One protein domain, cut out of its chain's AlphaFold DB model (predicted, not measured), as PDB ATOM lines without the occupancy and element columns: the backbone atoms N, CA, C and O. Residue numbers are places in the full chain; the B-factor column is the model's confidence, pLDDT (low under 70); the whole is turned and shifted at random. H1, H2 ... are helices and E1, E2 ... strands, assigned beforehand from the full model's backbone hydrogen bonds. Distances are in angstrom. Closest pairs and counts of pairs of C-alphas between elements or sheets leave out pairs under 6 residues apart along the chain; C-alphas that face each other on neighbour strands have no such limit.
ATOM      1  N   ASP A  19      53.720-103.687 -18.218       89.12
ATOM      2  CA  ASP A  19      54.441-104.971 -18.323       89.12
ATOM      3  C   ASP A  19      55.947-104.841 -18.032       89.12
ATOM      4  O   ASP A  19      56.613-105.779 -17.598       89.12
ATOM      5  N   LYS A  20      56.522-103.657 -18.278       87.88
ATOM      6  CA  LYS A  20      57.927-103.361 -17.962       87.88
ATOM      7  C   LYS A  20      58.121-102.934 -16.508       87.88
ATOM      8  O   LYS A  20      59.250-102.959 -16.015       87.88
ATOM      9  N   ALA A  21      57.047-102.513 -15.849       85.75
ATOM     10  CA  ALA A  21      57.031-102.148 -14.445       85.75
ATOM     11  C   ALA A  21      56.777-103.358 -13.534       85.75
ATOM     12  O   ALA A  21      57.151-103.282 -12.377       85.75
ATOM     13  N   THR A  22      56.257-104.482 -14.037       85.69
ATOM     14  CA  THR A  22      55.854-105.658 -13.236       85.69
ATOM     15  C   THR A  22      56.743-106.898 -13.427       85.69
ATOM     16  O   THR A  22      56.339-108.020 -13.158       85.69
ATOM     17  N   THR A  23      57.997-106.723 -13.857       87.62
ATOM     18  CA  THR A  23      58.892-107.831 -14.266       87.62
ATOM     19  C   THR A  23      59.368-108.767 -13.145       87.62
ATOM     20  O   THR A  23      60.057-109.741 -13.430       87.62
ATOM     21  N   THR A  24      59.139-108.422 -11.878       87.75
ATOM     22  CA  THR A  24      59.530-109.231 -10.711       87.75
ATOM     23  C   THR A  24      58.433-109.160  -9.660       87.75
ATOM     24  O   THR A  24      57.754-108.139  -9.574       87.75
ATOM     25  N   ASP A  25      58.323-110.174  -8.801       85.94
ATOM     26  CA  ASP A  25      57.282-110.230  -7.763       85.94
ATOM     27  C   ASP A  25      57.265-108.977  -6.886       85.94
ATOM     28  O   ASP A  25      56.217-108.377  -6.676       85.94
ATOM     29  N   LYS A  26      58.439-108.504  -6.447       88.44
ATOM     30  CA  LYS A  26      58.549-107.262  -5.664       88.44
ATOM     31  C   LYS A  26      57.941-106.063  -6.395       88.44
ATOM     32  O   LYS A  26      57.208-105.289  -5.789       88.44
ATOM     33  N   LYS A  27      58.263-105.899  -7.680       90.06
ATOM     34  CA  LYS A  27      57.763-104.774  -8.473       90.06
ATOM     35  C   LYS A  27      56.275-104.909  -8.785       90.06
ATOM     36  O   LYS A  27      55.578-103.906  -8.851       90.06
ATOM     37  N   LEU A  28      55.795-106.137  -8.974       89.44
ATOM     38  CA  LEU A  28      54.376-106.409  -9.139       89.44
ATOM     39  C   LEU A  28      53.601-106.044  -7.866       89.44
ATOM     40  O   LEU A  28      52.608-105.336  -7.953       89.44
ATOM     41  N   GLN A  29      54.080-106.452  -6.689       87.31
ATOM     42  CA  GLN A  29      53.452-106.088  -5.415       87.31
ATOM     43  C   GLN A  29      53.439-104.570  -5.196       87.31
ATOM     44  O   GLN A  29      52.413-104.000  -4.832       87.31
ATOM     45  N   GLU A  30      54.555-103.897  -5.491       89.06
ATOM     46  CA  GLU A  30      54.628-102.434  -5.478       89.06
ATOM     47  C   GLU A  30      53.589-101.812  -6.421       89.06
ATOM     48  O   GLU A  30      52.816-100.957  -5.995       89.06
ATOM     49  N   PHE A  31      53.503-102.288  -7.667       91.69
ATOM     50  CA  PHE A  31      52.518-101.834  -8.648       91.69
ATOM     51  C   PHE A  31      51.070-102.021  -8.169       91.69
ATOM     52  O   PHE A  31      50.274-101.096  -8.306       91.69
ATOM     53  N   LEU A  32      50.721-103.176  -7.596       89.69
ATOM     54  CA  LEU A  32      49.355-103.473  -7.145       89.69
ATOM     55  C   LEU A  32      48.942-102.657  -5.910       89.69
ATOM     56  O   LEU A  32      47.769-102.327  -5.762       89.69
ATOM     57  N   SER A  33      49.897-102.304  -5.044       88.50
ATOM     58  CA  SER A  33      49.635-101.542  -3.812       88.50
ATOM     59  C   SER A  33      49.307-100.058  -4.023       88.50
ATOM     60  O   SER A  33      48.817 -99.400  -3.097       88.50
ATOM     61  N   LYS A  34      49.586 -99.523  -5.220       93.44
ATOM     62  CA  LYS A  34      49.344 -98.120  -5.568       93.44
ATOM     63  C   LYS A  34      47.853 -97.847  -5.770       93.44
ATOM     64  O   LYS A  34      47.072 -98.722  -6.142       93.44
ATOM     65  N   GLU A  35      47.480 -96.597  -5.539       96.12
ATOM     66  CA  GLU A  35      46.178 -96.067  -5.925       96.12
ATOM     67  C   GLU A  35      46.276 -95.442  -7.316       96.12
ATOM     68  O   GLU A  35      47.266 -94.776  -7.631       96.12
ATOM     69  N   TYR A  36      45.261 -95.682  -8.143       96.50
ATOM     70  CA  TYR A  36      45.241 -95.242  -9.528       96.50
ATOM     71  C   TYR A  36      43.978 -94.463  -9.864       96.50
ATOM     72  O   TYR A  36      42.875 -94.863  -9.491       96.50
ATOM     73  N   ILE A  37      44.139 -93.422 -10.678       96.69
ATOM     74  CA  ILE A  37      43.090 -92.918 -11.566       96.69
ATOM     75  C   ILE A  37      43.377 -93.495 -12.947       96.69
ATOM     76  O   ILE A  37      44.457 -93.304 -13.505       96.69
ATOM     77  N   VAL A  38      42.428 -94.245 -13.497       97.19
ATOM     78  CA  VAL A  38      42.593 -94.930 -14.779       97.19
ATOM     79  C   VAL A  38      41.664 -94.304 -15.800       97.19
ATOM     80  O   VAL A  38      40.442 -94.304 -15.633       97.19
ATOM     81  N   THR A  39      42.251 -93.790 -16.872       96.69
ATOM     82  CA  THR A  39      41.537 -93.159 -17.981       96.69
ATOM     83  C   THR A  39      41.622 -94.003 -19.241       96.69
ATOM     84  O   THR A  39      42.589 -94.742 -19.459       96.69
ATOM     85  N   GLU A  40      40.594 -93.913 -20.082       96.12
ATOM     86  CA  GLU A  40      40.627 -94.554 -21.390       96.12
ATOM     87  C   GLU A  40      41.740 -93.964 -22.268       96.12
ATOM     88  O   GLU A  40      41.995 -92.761 -22.274       96.12
ATOM     89  N   LYS A  41      42.412 -94.827 -23.031       93.75
ATOM     90  CA  LYS A  41      43.402 -94.433 -24.025       93.75
ATOM     91  C   LYS A  41      42.837 -94.640 -25.433       93.75
ATOM     92  O   LYS A  41      42.376 -95.737 -25.758       93.75
ATOM     93  N   PHE A  42      42.966 -93.630 -26.293       92.81
ATOM     94  CA  PHE A  42      42.425 -93.666 -27.652       92.81
ATOM     95  C   PHE A  42      43.495 -93.832 -28.733       92.81
ATOM     96  O   PHE A  42      44.610 -93.322 -28.606       92.81
ATOM     97  N   VAL A 184      37.660 -94.508 -16.204       97.69
ATOM     98  CA  VAL A 184      37.017 -95.830 -16.208       97.69
ATOM     99  C   VAL A 184      37.128 -96.526 -14.859       97.69
ATOM    100  O   VAL A 184      36.278 -97.361 -14.540       97.69
ATOM    101  N   PHE A 185      38.131 -96.161 -14.058       98.12
ATOM    102  CA  PHE A 185      38.383 -96.712 -12.731       98.12
ATOM    103  C   PHE A 185      39.136 -95.709 -11.843       98.12
ATOM    104  O   PHE A 185      39.967 -94.947 -12.333       98.12
ATOM    105  N   GLN A 186      38.867 -95.730 -10.540       97.94
ATOM    106  CA  GLN A 186      39.587 -94.961  -9.530       97.94
ATOM    107  C   GLN A 186      39.651 -95.732  -8.206       97.94
ATOM    108  O   GLN A 186      38.610 -95.993  -7.606       97.94
ATOM    109  N   GLY A 187      40.857 -96.051  -7.737       96.38
ATOM    110  CA  GLY A 187      41.082 -96.763  -6.477       96.38
ATOM    111  C   GLY A 187      42.294 -97.697  -6.521       96.38
ATOM    112  O   GLY A 187      43.198 -97.526  -7.341       96.38
ATOM    113  N   LYS A 188      42.318 -98.696  -5.635       92.56
ATOM    114  CA  LYS A 188      43.363 -99.732  -5.584       92.56
ATOM    115  C   LYS A 188      42.946-100.993  -6.333       92.56
ATOM    116  O   LYS A 188      41.776-101.361  -6.334       92.56
ATOM    117  N   ILE A 189      43.925-101.674  -6.920       90.50
ATOM    118  CA  ILE A 189      43.741-102.916  -7.694       90.50
ATOM    119  C   ILE A 189      44.288-104.154  -6.959       90.50
ATOM    120  O   ILE A 189      44.594-105.166  -7.584       90.50
ATOM    121  N   ASP A 190      44.461-104.061  -5.641       85.19
ATOM    122  CA  ASP A 190      45.101-105.066  -4.784       85.19
ATOM    123  C   ASP A 190      44.158-106.202  -4.354       85.19
ATOM    124  O   ASP A 190      44.592-107.343  -4.198       85.19
ATOM    125  N   THR A 191      42.871-105.904  -4.177       83.44
ATOM    126  CA  THR A 191      41.848-106.856  -3.725       83.44
ATOM    127  C   THR A 191      40.575-106.754  -4.554       83.44
ATOM    128  O   THR A 191      40.260-105.700  -5.106       83.44
ATOM    129  N   LEU A 192      39.815-107.854  -4.614       83.81
ATOM    130  CA  LEU A 192      38.571-107.946  -5.386       83.81
ATOM    131  C   LEU A 192      37.581-106.828  -5.027       83.81
ATOM    132  O   LEU A 192      37.073-106.153  -5.917       83.81
ATOM    133  N   GLY A 193      37.361-106.597  -3.729       86.62
ATOM    134  CA  GLY A 193      36.445-105.558  -3.255       86.62
ATOM    135  C   GLY A 193      36.902-104.147  -3.632       86.62
ATOM    136  O   GLY A 193      36.092-103.349  -4.099       86.62
ATOM    137  N   ASN A 194      38.201-103.852  -3.507       89.25
ATOM    138  CA  ASN A 194      38.742-102.554  -3.915       89.25
ATOM    139  C   ASN A 194      38.609-102.341  -5.426       89.25
ATOM    140  O   ASN A 194      38.239-101.247  -5.857       89.25
ATOM    141  N   PHE A 195      38.855-103.388  -6.221       90.06
ATOM    142  CA  PHE A 195      38.714-103.308  -7.667       90.06
ATOM    143  C   PHE A 195      37.260-103.021  -8.065       90.06
ATOM    144  O   PHE A 195      36.991-102.077  -8.803       90.06
ATOM    145  N   GLU A 196      36.303-103.779  -7.533       91.25
ATOM    146  CA  GLU A 196      34.881-103.611  -7.850       91.25
ATOM    147  C   GLU A 196      34.357-102.217  -7.458       91.25
ATOM    148  O   GLU A 196      33.707-101.552  -8.265       91.25
ATOM    149  N   MET A 197      34.716-101.718  -6.268       93.56
ATOM    150  CA  MET A 197      34.357-100.366  -5.814       93.56
ATOM    151  C   MET A 197      34.993 -99.248  -6.654       93.56
ATOM    152  O   MET A 197      34.464 -98.130  -6.730       93.56
ATOM    153  N   GLY A 198      36.149 -99.526  -7.257       95.88
ATOM    154  CA  GLY A 198      36.888 -98.556  -8.048       95.88
ATOM    155  C   GLY A 198      36.333 -98.349  -9.455       95.88
ATOM    156  O   GLY A 198      36.600 -97.309 -10.054       95.88
ATOM    157  N   ILE A 199      35.540 -99.278  -9.997       96.56
ATOM    158  CA  ILE A 199      34.992 -99.182 -11.357       96.56
ATOM    159  C   ILE A 199      34.055 -97.970 -11.478       96.56
ATOM    160  O   ILE A 199      33.106 -97.814 -10.712       96.56
ATOM    161  N   LYS A 200      34.310 -97.108 -12.469       96.56
ATOM    162  CA  LYS A 200      33.523 -95.887 -12.735       96.56
ATOM    163  C   LYS A 200      32.727 -95.933 -14.035       96.56
ATOM    164  O   LYS A 200      31.788 -95.160 -14.191       96.56
ATOM    165  N   SER A 201      33.074 -96.829 -14.960       93.88
ATOM    166  CA  SER A 201      32.389 -96.944 -16.252       93.88
ATOM    167  C   SER A 201      31.584 -98.235 -16.373       93.88
ATOM    168  O   SER A 201      32.009 -99.303 -15.929       93.88
ATOM    169  N   TRP A 202      30.431 -98.146 -17.037       90.31
ATOM    170  CA  TRP A 202      29.583 -99.307 -17.313       90.31
ATOM    171  C   TRP A 202      30.276-100.335 -18.218       90.31
ATOM    172  O   TRP A 202      30.179-101.533 -17.968       90.31
ATOM    173  N   GLY A 203      31.041 -99.879 -19.218       90.44
ATOM    174  CA  GLY A 203      31.801-100.764 -20.106       90.44
ATOM    175  C   GLY A 203      32.837-101.606 -19.356       90.44
ATOM    176  O   GLY A 203      32.931-102.813 -19.584       90.44
ATOM    177  N   LEU A 204      33.575-101.001 -18.416       93.94
ATOM    178  CA  LEU A 204      34.514-101.738 -17.571       93.94
ATOM    179  C   LEU A 204      33.785-102.680 -16.605       93.94
ATOM    180  O   LEU A 204      34.241-103.802 -16.413       93.94
ATOM    181  N   MET A 205      32.639-102.265 -16.052       94.06
ATOM    182  CA  MET A 205      31.815-103.126 -15.195       94.06
ATOM    183  C   MET A 205      31.333-104.374 -15.942       94.06
ATOM    184  O   MET A 205      31.471-105.486 -15.442       94.06
ATOM    185  N   ALA A 206      30.837-104.225 -17.173       92.19
ATOM    186  CA  ALA A 206      30.416-105.360 -17.992       92.19
ATOM    187  C   ALA A 206      31.570-106.348 -18.242       92.19
ATOM    188  O   ALA A 206      31.383-107.562 -18.173       92.19
ATOM    189  N   GLN A 207      32.784-105.844 -18.477       93.00
ATOM    190  CA  GLN A 207      33.965-106.701 -18.610       93.00
ATOM    191  C   GLN A 207      34.380-107.356 -17.299       93.00
ATOM    192  O   GLN A 207      34.727-108.538 -17.298       93.00
ATOM    193  N   TRP A 208      34.318-106.623 -16.193       91.75
ATOM    194  CA  TRP A 208      34.591-107.151 -14.864       91.75
ATOM    195  C   TRP A 208      33.683-108.338 -14.539       91.75
ATOM    196  O   TRP A 208      34.181-109.402 -14.185       91.75
ATOM    197  N   GLU A 209      32.376-108.216 -14.771       91.31
ATOM    198  CA  GLU A 209      31.397-109.283 -14.535       91.31
ATOM    199  C   GLU A 209      31.736-110.586 -15.275       91.31
ATOM    200  O   GLU A 209      31.599-111.680 -14.726       91.31
ATOM    201  N   THR A 210      32.271-110.487 -16.493       90.19
ATOM    202  CA  THR A 210      32.699-111.671 -17.259       90.19
ATOM    203  C   THR A 210      33.989-112.313 -16.743       90.19
ATOM    204  O   THR A 210      34.241-113.474 -17.046       90.19
ATOM    205  N   HIS A 211      34.800-111.605 -15.953       87.81
ATOM    206  CA  HIS A 211      36.104-112.077 -15.474       87.81
ATOM    207  C   HIS A 211      36.153-112.320 -13.963       87.81
ATOM    208  O   HIS A 211      37.039-113.046 -13.514       87.81
ATOM    209  N   LYS A 212      35.208-111.780 -13.179       85.06
ATOM    210  CA  LYS A 212      35.263-111.777 -11.708       85.06
ATOM    211  C   LYS A 212      35.386-113.172 -11.084       85.06
ATOM    212  O   LYS A 212      36.064-113.333 -10.076       85.06
ATOM    213  N   HIS A 213      34.817-114.198 -11.723       82.25
ATOM    214  CA  HIS A 213      34.926-115.596 -11.284       82.25
ATOM    215  C   HIS A 213      36.380-116.098 -11.225       82.25
ATOM    216  O   HIS A 213      36.733-116.840 -10.317       82.25
ATOM    217  N   LYS A 214      37.255-115.621 -12.122       78.56
ATOM    218  CA  LYS A 214      38.683-115.984 -12.144       78.56
ATOM    219  C   LYS A 214      39.448-115.481 -10.916       78.56
ATOM    220  O   LYS A 214      40.542-115.963 -10.651       78.56
ATOM    221  N   PHE A 215      38.880-114.530 -10.173       70.38
ATOM    222  CA  PHE A 215      39.470-113.972  -8.958       70.38
ATOM    223  C   PHE A 215      38.972-114.646  -7.672       70.38
ATOM    224  O   PHE A 215      39.589-114.469  -6.627       70.38
ATOM    225  N   ILE A 216      37.870-115.404  -7.733       62.16
ATOM    226  CA  ILE A 216      37.251-116.056  -6.566       62.16
ATOM    227  C   ILE A 216      37.914-117.414  -6.271       62.16
ATOM    228  O   ILE A 216      38.020-117.802  -5.112       62.16
ATOM    229  N   ASP A 217      38.430-118.096  -7.297       54.00
ATOM    230  CA  ASP A 217      38.997-119.450  -7.184       54.00
ATOM    231  C   ASP A 217      40.512-119.483  -6.872       54.00
ATOM    232  O   ASP A 217      41.119-120.555  -6.811       54.00
ATOM    233  N   ALA A 218      41.154-118.327  -6.667       54.75
ATOM    234  CA  ALA A 218      42.573-118.254  -6.320       54.75
ATOM    235  C   ALA A 218      42.772-118.459  -4.799       54.75
ATOM    236  O   ALA A 218      42.174-117.730  -4.006       54.75
ATOM    237  N   PRO A 219      43.635-119.397  -4.347       48.72
ATOM    238  CA  PRO A 219      43.772-119.771  -2.928       48.72
ATOM    239  C   PRO A 219      44.307-118.664  -2.001       48.72
ATOM    240  O   PRO A 219      44.378-118.847  -0.789       48.72
ATOM    241  N   HIS A 220      44.623-117.493  -2.543       52.06
ATOM    242  CA  HIS A 220      44.860-116.265  -1.804       52.06
ATOM    243  C   HIS A 220      44.200-115.140  -2.596       52.06
ATOM    244  O   HIS A 220      44.323-115.111  -3.816       52.06
ATOM    245  N   SER A 221      43.523-114.221  -1.913       52.44
ATOM    246  CA  SER A 221      42.761-113.068  -2.423       52.44
ATOM    247  C   SER A 221      43.585-112.014  -3.194       52.44
ATOM    248  O   SER A 221      43.281-110.823  -3.132       52.44
ATOM    249  N   LEU A 222      44.661-112.429  -3.859       58.81
ATOM    250  CA  LEU A 222      45.524-111.616  -4.697       58.81
ATOM    251  C   LEU A 222      44.979-111.626  -6.119       58.81
ATOM    252  O   LEU A 222      44.775-112.673  -6.730       58.81
ATOM    253  N   ILE A 223      44.755-110.428  -6.636       65.69
ATOM    254  CA  ILE A 223      44.301-110.221  -7.997       65.69
ATOM    255  C   ILE A 223      45.428-110.615  -8.980       65.69
ATOM    256  O   ILE A 223      46.537-110.085  -8.910       65.69
ATOM    257  N   ASP A 224      45.138-111.533  -9.910       79.94
ATOM    258  CA  ASP A 224      46.048-111.900 -11.004       79.94
ATOM    259  C   ASP A 224      46.224-110.737 -11.993       79.94
ATOM    260  O   ASP A 224      45.256-110.230 -12.567       79.94
ATOM    261  N   TYR A 225      47.477-110.343 -12.221       86.44
ATOM    262  CA  TYR A 225      47.849-109.228 -13.088       86.44
ATOM    263  C   TYR A 225      47.353-109.396 -14.528       86.44
ATOM    264  O   TYR A 225      46.875-108.430 -15.129       86.44
ATOM    265  N   GLU A 226      47.427-110.607 -15.087       88.12
ATOM    266  CA  GLU A 226      46.978-110.840 -16.463       88.12
ATOM    267  C   GLU A 226      45.459-110.705 -16.578       88.12
ATOM    268  O   GLU A 226      44.957-110.139 -17.551       88.12
ATOM    269  N   THR A 227      44.717-111.123 -15.553       87.38
ATOM    270  CA  THR A 227      43.269-110.927 -15.512       87.38
ATOM    271  C   THR A 227      42.893-109.447 -15.333       87.38
ATOM    272  O   THR A 227      41.999-108.978 -16.037       87.38
ATOM    273  N   ILE A 228      43.605-108.664 -14.503       89.62
ATOM    274  CA  ILE A 228      43.423-107.189 -14.419       89.62
ATOM    275  C   ILE A 228      43.578-106.557 -15.794       89.62
ATOM    276  O   ILE A 228      42.739-105.782 -16.260       89.62
ATOM    277  N   LYS A 229      44.691-106.889 -16.446       92.56
ATOM    278  CA  LYS A 229      45.037-106.363 -17.754       92.56
ATOM    279  C   LYS A 229      43.992-106.763 -18.791       92.56
ATOM    280  O   LYS A 229      43.603-105.921 -19.594       92.56
ATOM    281  N   ALA A 230      43.497-108.000 -18.756       92.19
ATOM    282  CA  ALA A 230      42.426-108.456 -19.634       92.19
ATOM    283  C   ALA A 230      41.137-107.642 -19.442       92.19
ATOM    284  O   ALA A 230      40.558-107.206 -20.433       92.19
ATOM    285  N   VAL A 231      40.735-107.360 -18.197       93.56
ATOM    286  CA  VAL A 231      39.553-106.533 -17.894       93.56
ATOM    287  C   VAL A 231      39.720-105.112 -18.443       93.56
ATOM    288  O   VAL A 231      38.866-104.635 -19.192       93.56
ATOM    289  N   PHE A 232      40.854-104.459 -18.173       95.56
ATOM    290  CA  PHE A 232      41.137-103.111 -18.688       95.56
ATOM    291  C   PHE A 232      41.331-103.040 -20.207       95.56
ATOM    292  O   PHE A 232      41.251-101.961 -20.786       95.56
ATOM    293  N   LEU A 233      41.594-104.161 -20.876       94.75
ATOM    294  CA  LEU A 233      41.704-104.235 -22.333       94.75
ATOM    295  C   LEU A 233      40.444-104.826 -22.989       94.75
ATOM    296  O   LEU A 233      40.381-104.927 -24.214       94.75
ATOM    297  N   GLY A 234      39.443-105.237 -22.215       92.94
ATOM    298  CA  GLY A 234      38.269-105.933 -22.738       92.94
ATOM    299  C   GLY A 234      37.130-105.014 -23.167       92.94
ATOM    300  O   GLY A 234      36.270-105.442 -23.932       92.94
ATOM    301  N   PHE A 235      37.082-103.777 -22.664       93.50
ATOM    302  CA  PHE A 235      35.851-102.985 -22.702       93.50
ATOM    303  C   PHE A 235      35.642-102.242 -24.027       93.50
ATOM    304  O   PHE A 235      36.584-101.966 -24.781       93.50
ATOM    305  N   GLU A 236      34.375-101.946 -24.318       93.56
ATOM    306  CA  GLU A 236      33.994-101.104 -25.450       93.56
ATOM    307  C   GLU A 236      34.289 -99.635 -25.134       93.56
ATOM    308  O   GLU A 236      33.923 -99.136 -24.072       93.56
ATOM    309  N   SER A 237      34.958 -98.959 -26.064       94.69
ATOM    310  CA  SER A 237      35.328 -97.553 -25.954       94.69
ATOM    311  C   SER A 237      34.110 -96.650 -25.802       94.69
ATOM    312  O   SER A 237      33.070 -96.909 -26.410       94.69
ATOM    313  N   CYS A 238      34.260 -95.518 -25.107       93.75
ATOM    314  CA  CYS A 238      33.218 -94.486 -25.106       93.75
ATOM    315  C   CYS A 238      32.922 -93.926 -26.510       93.75
ATOM    316  O   CYS A 238      31.856 -93.362 -26.732       93.75
ATOM    317  N   LEU A 239      33.846 -94.099 -27.463       94.00
ATOM    318  CA  LEU A 239      33.691 -93.708 -28.866       94.00
ATOM    319  C   LEU A 239      33.047 -94.812 -29.733       94.00
ATOM    320  O   LEU A 239      32.970 -94.674 -30.958       94.00
ATOM    321  N   GLY A 240      32.612 -95.917 -29.117       92.75
ATOM    322  CA  GLY A 240      32.151 -97.137 -29.780       92.75
ATOM    323  C   GLY A 240      33.300 -97.992 -30.317       92.75
ATOM    324  O   GLY A 240      34.374 -97.488 -30.635       92.75
ATOM    325  N   GLY A 241      33.093 -99.301 -30.434       91.44
ATOM    326  CA  GLY A 241      34.149-100.219 -30.870       91.44
ATOM    327  C   GLY A 241      35.211-100.479 -29.791       91.44
ATOM    328  O   GLY A 241      35.062-100.127 -28.625       91.44
ATOM    329  N   LYS A 242      36.303-101.165 -30.143       90.81
ATOM    330  CA  LYS A 242      37.270-101.659 -29.146       90.81
ATOM    331  C   LYS A 242      38.153-100.535 -28.578       90.81
ATOM    332  O   LYS A 242      38.636 -99.694 -29.331       90.81
ATOM    333  N   THR A 243      38.449-100.563 -27.278       91.88
ATOM    334  CA  THR A 243      39.437 -99.644 -26.680       91.88
ATOM    335  C   THR A 243      40.867 -99.892 -27.201       91.88
ATOM    336  O   THR A 243      41.253-101.021 -27.541       91.88
ATOM    337  N   GLU A 244      41.709 -98.852 -27.274       92.06
ATOM    338  CA  GLU A 244      43.155 -99.055 -27.472       92.06
ATOM    339  C   GLU A 244      43.819 -99.579 -26.196       92.06
ATOM    340  O   GLU A 244      44.778-100.358 -26.262       92.06
ATOM    341  N   GLY A 245      43.292 -99.162 -25.048       94.75
ATOM    342  CA  GLY A 245      43.752 -99.532 -23.726       94.75
ATOM    343  C   GLY A 245      43.471 -98.426 -22.717       94.75
ATOM    344  O   GLY A 245      42.531 -97.654 -22.875       94.75
ATOM    345  N   VAL A 246      44.304 -98.338 -21.685       96.50
ATOM    346  CA  VAL A 246      44.124 -97.386 -20.584       96.50
ATOM    347  C   VAL A 246      45.450 -96.778 -20.140       96.50
ATOM    348  O   VAL A 246      46.513 -97.396 -20.280       96.50
ATOM    349  N   VAL A 247      45.380 -95.573 -19.583       95.31
ATOM    350  CA  VAL A 247      46.474 -94.927 -18.850       95.31
ATOM    351  C   VAL A 247      46.159 -95.006 -17.363       95.31
ATOM    352  O   VAL A 247      45.043 -94.703 -16.957       95.31
ATOM    353  N   LEU A 248      47.135 -95.432 -16.563       95.69
ATOM    354  CA  LEU A 248      47.029 -95.541 -15.114       95.69
ATOM    355  C   LEU A 248      47.916 -94.470 -14.484       95.69
ATOM    356  O   LEU A 248      49.138 -94.502 -14.646       95.69
ATOM    357  N   GLU A 249      47.297 -93.538 -13.774       94.25
ATOM    358  CA  GLU A 249      47.964 -92.453 -13.065       94.25
ATOM    359  C   GLU A 249      48.025 -92.752 -11.574       94.25
ATOM    360  O   GLU A 249      46.992 -92.856 -10.917       94.25
ATOM    361  N   ALA A 250      49.246 -92.902 -11.063       92.31
ATOM    362  CA  ALA A 250      49.564 -92.917  -9.643       92.31
ATOM    363  C   ALA A 250      50.216 -91.584  -9.247       92.31
ATOM    364  O   ALA A 250      50.674 -90.829 -10.104       92.31
ATOM    365  N   GLU A 251      50.327 -91.323  -7.944       87.69
ATOM    366  CA  GLU A 251      50.902 -90.082  -7.397       87.69
ATOM    367  C   GLU A 251      52.300 -89.748  -7.958       87.69
ATOM    368  O   GLU A 251      52.632 -88.583  -8.182       87.69
ATOM    369  N   ASP A 252      53.118 -90.771  -8.210       86.94
ATOM    370  CA  ASP A 252      54.524 -90.654  -8.595       86.94
ATOM    371  C   ASP A 252      54.829 -91.135 -10.025       86.94
ATOM    372  O   ASP A 252      55.969 -91.013 -10.485       86.94
ATOM    373  N   ALA A 253      53.856 -91.721 -10.731       87.88
ATOM    374  CA  ALA A 253      54.116 -92.432 -11.979       87.88
ATOM    375  C   ALA A 253      52.901 -92.541 -12.912       87.88
ATOM    376  O   ALA A 253      51.757 -92.655 -12.483       87.88
ATOM    377  N   LEU A 254      53.190 -92.619 -14.215       90.38
ATOM    378  CA  LEU A 254      52.223 -92.935 -15.265       90.38
ATOM    379  C   LEU A 254      52.571 -94.273 -15.919       90.38
ATOM    380  O   LEU A 254      53.689 -94.468 -16.415       90.38
ATOM    381  N   TYR A 255      51.586 -95.162 -15.993       93.38
ATOM    382  CA  TYR A 255      51.673 -96.437 -16.698       93.38
ATOM    383  C   TYR A 255      50.605 -96.534 -17.784       93.38
ATOM    384  O   TYR A 255      49.654 -95.756 -17.828       93.38
ATOM    385  N   LYS A 256      50.749 -97.506 -18.683       93.69
ATOM    386  CA  LYS A 256      49.701 -97.840 -19.650       93.69
ATOM    387  C   LYS A 256      49.548 -99.339 -19.843       93.69
ATOM    388  O   LYS A 256      50.550-100.058 -19.902       93.69
ATOM    389  N   PHE A 257      48.308 -99.751 -20.079       94.50
ATOM    390  CA  PHE A 257      47.987-100.992 -20.771       94.50
ATOM    391  C   PHE A 257      47.557-100.656 -22.190       94.50
ATOM    392  O   PHE A 257      46.784 -99.731 -22.411       94.50
ATOM    393  N   VAL A 258      48.061-101.406 -23.162       91.50
ATOM    394  CA  VAL A 258      47.635-101.290 -24.558       91.50
ATOM    395  C   VAL A 258      47.483-102.677 -25.151       91.50
ATOM    396  O   VAL A 258      48.177-103.615 -24.756       91.50
ATOM    397  N   GLN A 259      46.588-102.795 -26.119       90.00
ATOM    398  CA  GLN A 259      46.376-104.032 -26.864       90.00
ATOM    399  C   GLN A 259      47.667-104.504 -27.551       90.00
ATOM    400  O   GLN A 259      48.483-103.702 -28.012       90.00
ATOM    401  N   ALA A 260      47.840-105.822 -27.666       85.38
ATOM    402  CA  ALA A 260      49.052-106.421 -28.232       85.38
ATOM    403  C   ALA A 260      49.310-106.017 -29.699       85.38
ATOM    404  O   ALA A 260      50.458-105.903 -30.136       85.38
TER     405      ALA A 260
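This is residues 19 to 42 and 184 to 260 of the 526 residues of the protein "Citrate_ly_lig domain-containing protein" of Candidatus Cloacimonetes bacterium (UniProt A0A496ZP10). A twisted sheet of four strands is covered on one face by H5, which crosses it slantwise over E3 and E4, while no helix lies over the other face. H2 sits beside the edge strand E2, H3 packs on H5, H4 lies beyond them far from the sheet, and H1 stands at one end of the sheet, just before E1. The printed part has 101 residues, with five named helices and four named strands in the order H1 E1 E2 H2 H3 H4 H5 E3 E4; the class is mixed, helices and strands. The sheet runs E2 E1 E3 E4, all antiparallel. The whole is compact, with a radius of gyration of the C-alphas of 12.8 A and spans of 36 by 31 by 24 A.

H1 is residues 25 to 33, 12.2 A long, and begins at C-alpha 25 at (57.282, -110.230, -7.763). E1 is residues 35 to 41, 18.4 A. After the cut come E2, residues 184 to 188, 13.0 A, and H2, residues 192 to 198, 9.9 A. H3 is residues 202 to 211, 14.5 A, and H4 is residues 213 to 216, 5.3 A. H5 is residues 225 to 234, 14.0 A, from C-alpha 225 at (47.849, -109.228, -13.088). E3, residues 245 to 250, 16.6 A, and E4, residues 253 to 258, 16.7 A, form a hairpin that ends at C-alpha 258 at (47.635, -101.290, -24.558).

E2 and E1 are antiparallel at 162 degrees, with N 38 and O 185 2.8 A apart, within hydrogen-bond range. E1 and E3 are antiparallel at 150 degrees, with N 39 and O 247 at 2.9 A. E3 and E4 are antiparallel at 167 degrees, with N 248 and O 255 at 2.8 A. In two layers, a helix on one face of a sheet, H5 has a height over the sheet of 9.9 A; it lies over E3 and, only just, with 3 C-alphas, over E4, and stands at 40 degrees to E3 on the local plane. The closest C-alphas of H5 and E3 are those of Leu 233 and Gly 245, 5.3 A apart. H3 and H5 touch, closest at the C-alphas of Gln 207 and Val 231, 5.6 A, at a steep tilt of 44 degrees, opposite ways. H2 stands at the sheet's level, at a height of 2.3 A; its closest C-alphas with E2 are those of Gly 198 and Gln 186, 4.7 A. H2 and H3 are close but not clearly touching, with the C-alphas of Glu 196 and Trp 208 7.9 A apart. H1 only grazes the sheet with its residues 31 to 33. H4 is not on the sheet. In H1, H2, H3 and H5 every O i to N i+4 pair is within hydrogen-bond range; H4 is too short for such a pair, and its one O i to N i+3 pair is within range.

The C-alphas farthest apart are those of Pro 219 and Leu 239, 38.1 A. Residues 43 to 183 are not printed, and C-alphas 42 and 184 are 12.8 A apart across the cut. Of the links that are printed whole, none is long. The mean pLDDT of the printed part is 88.3; residues 216 to 223 are under 70.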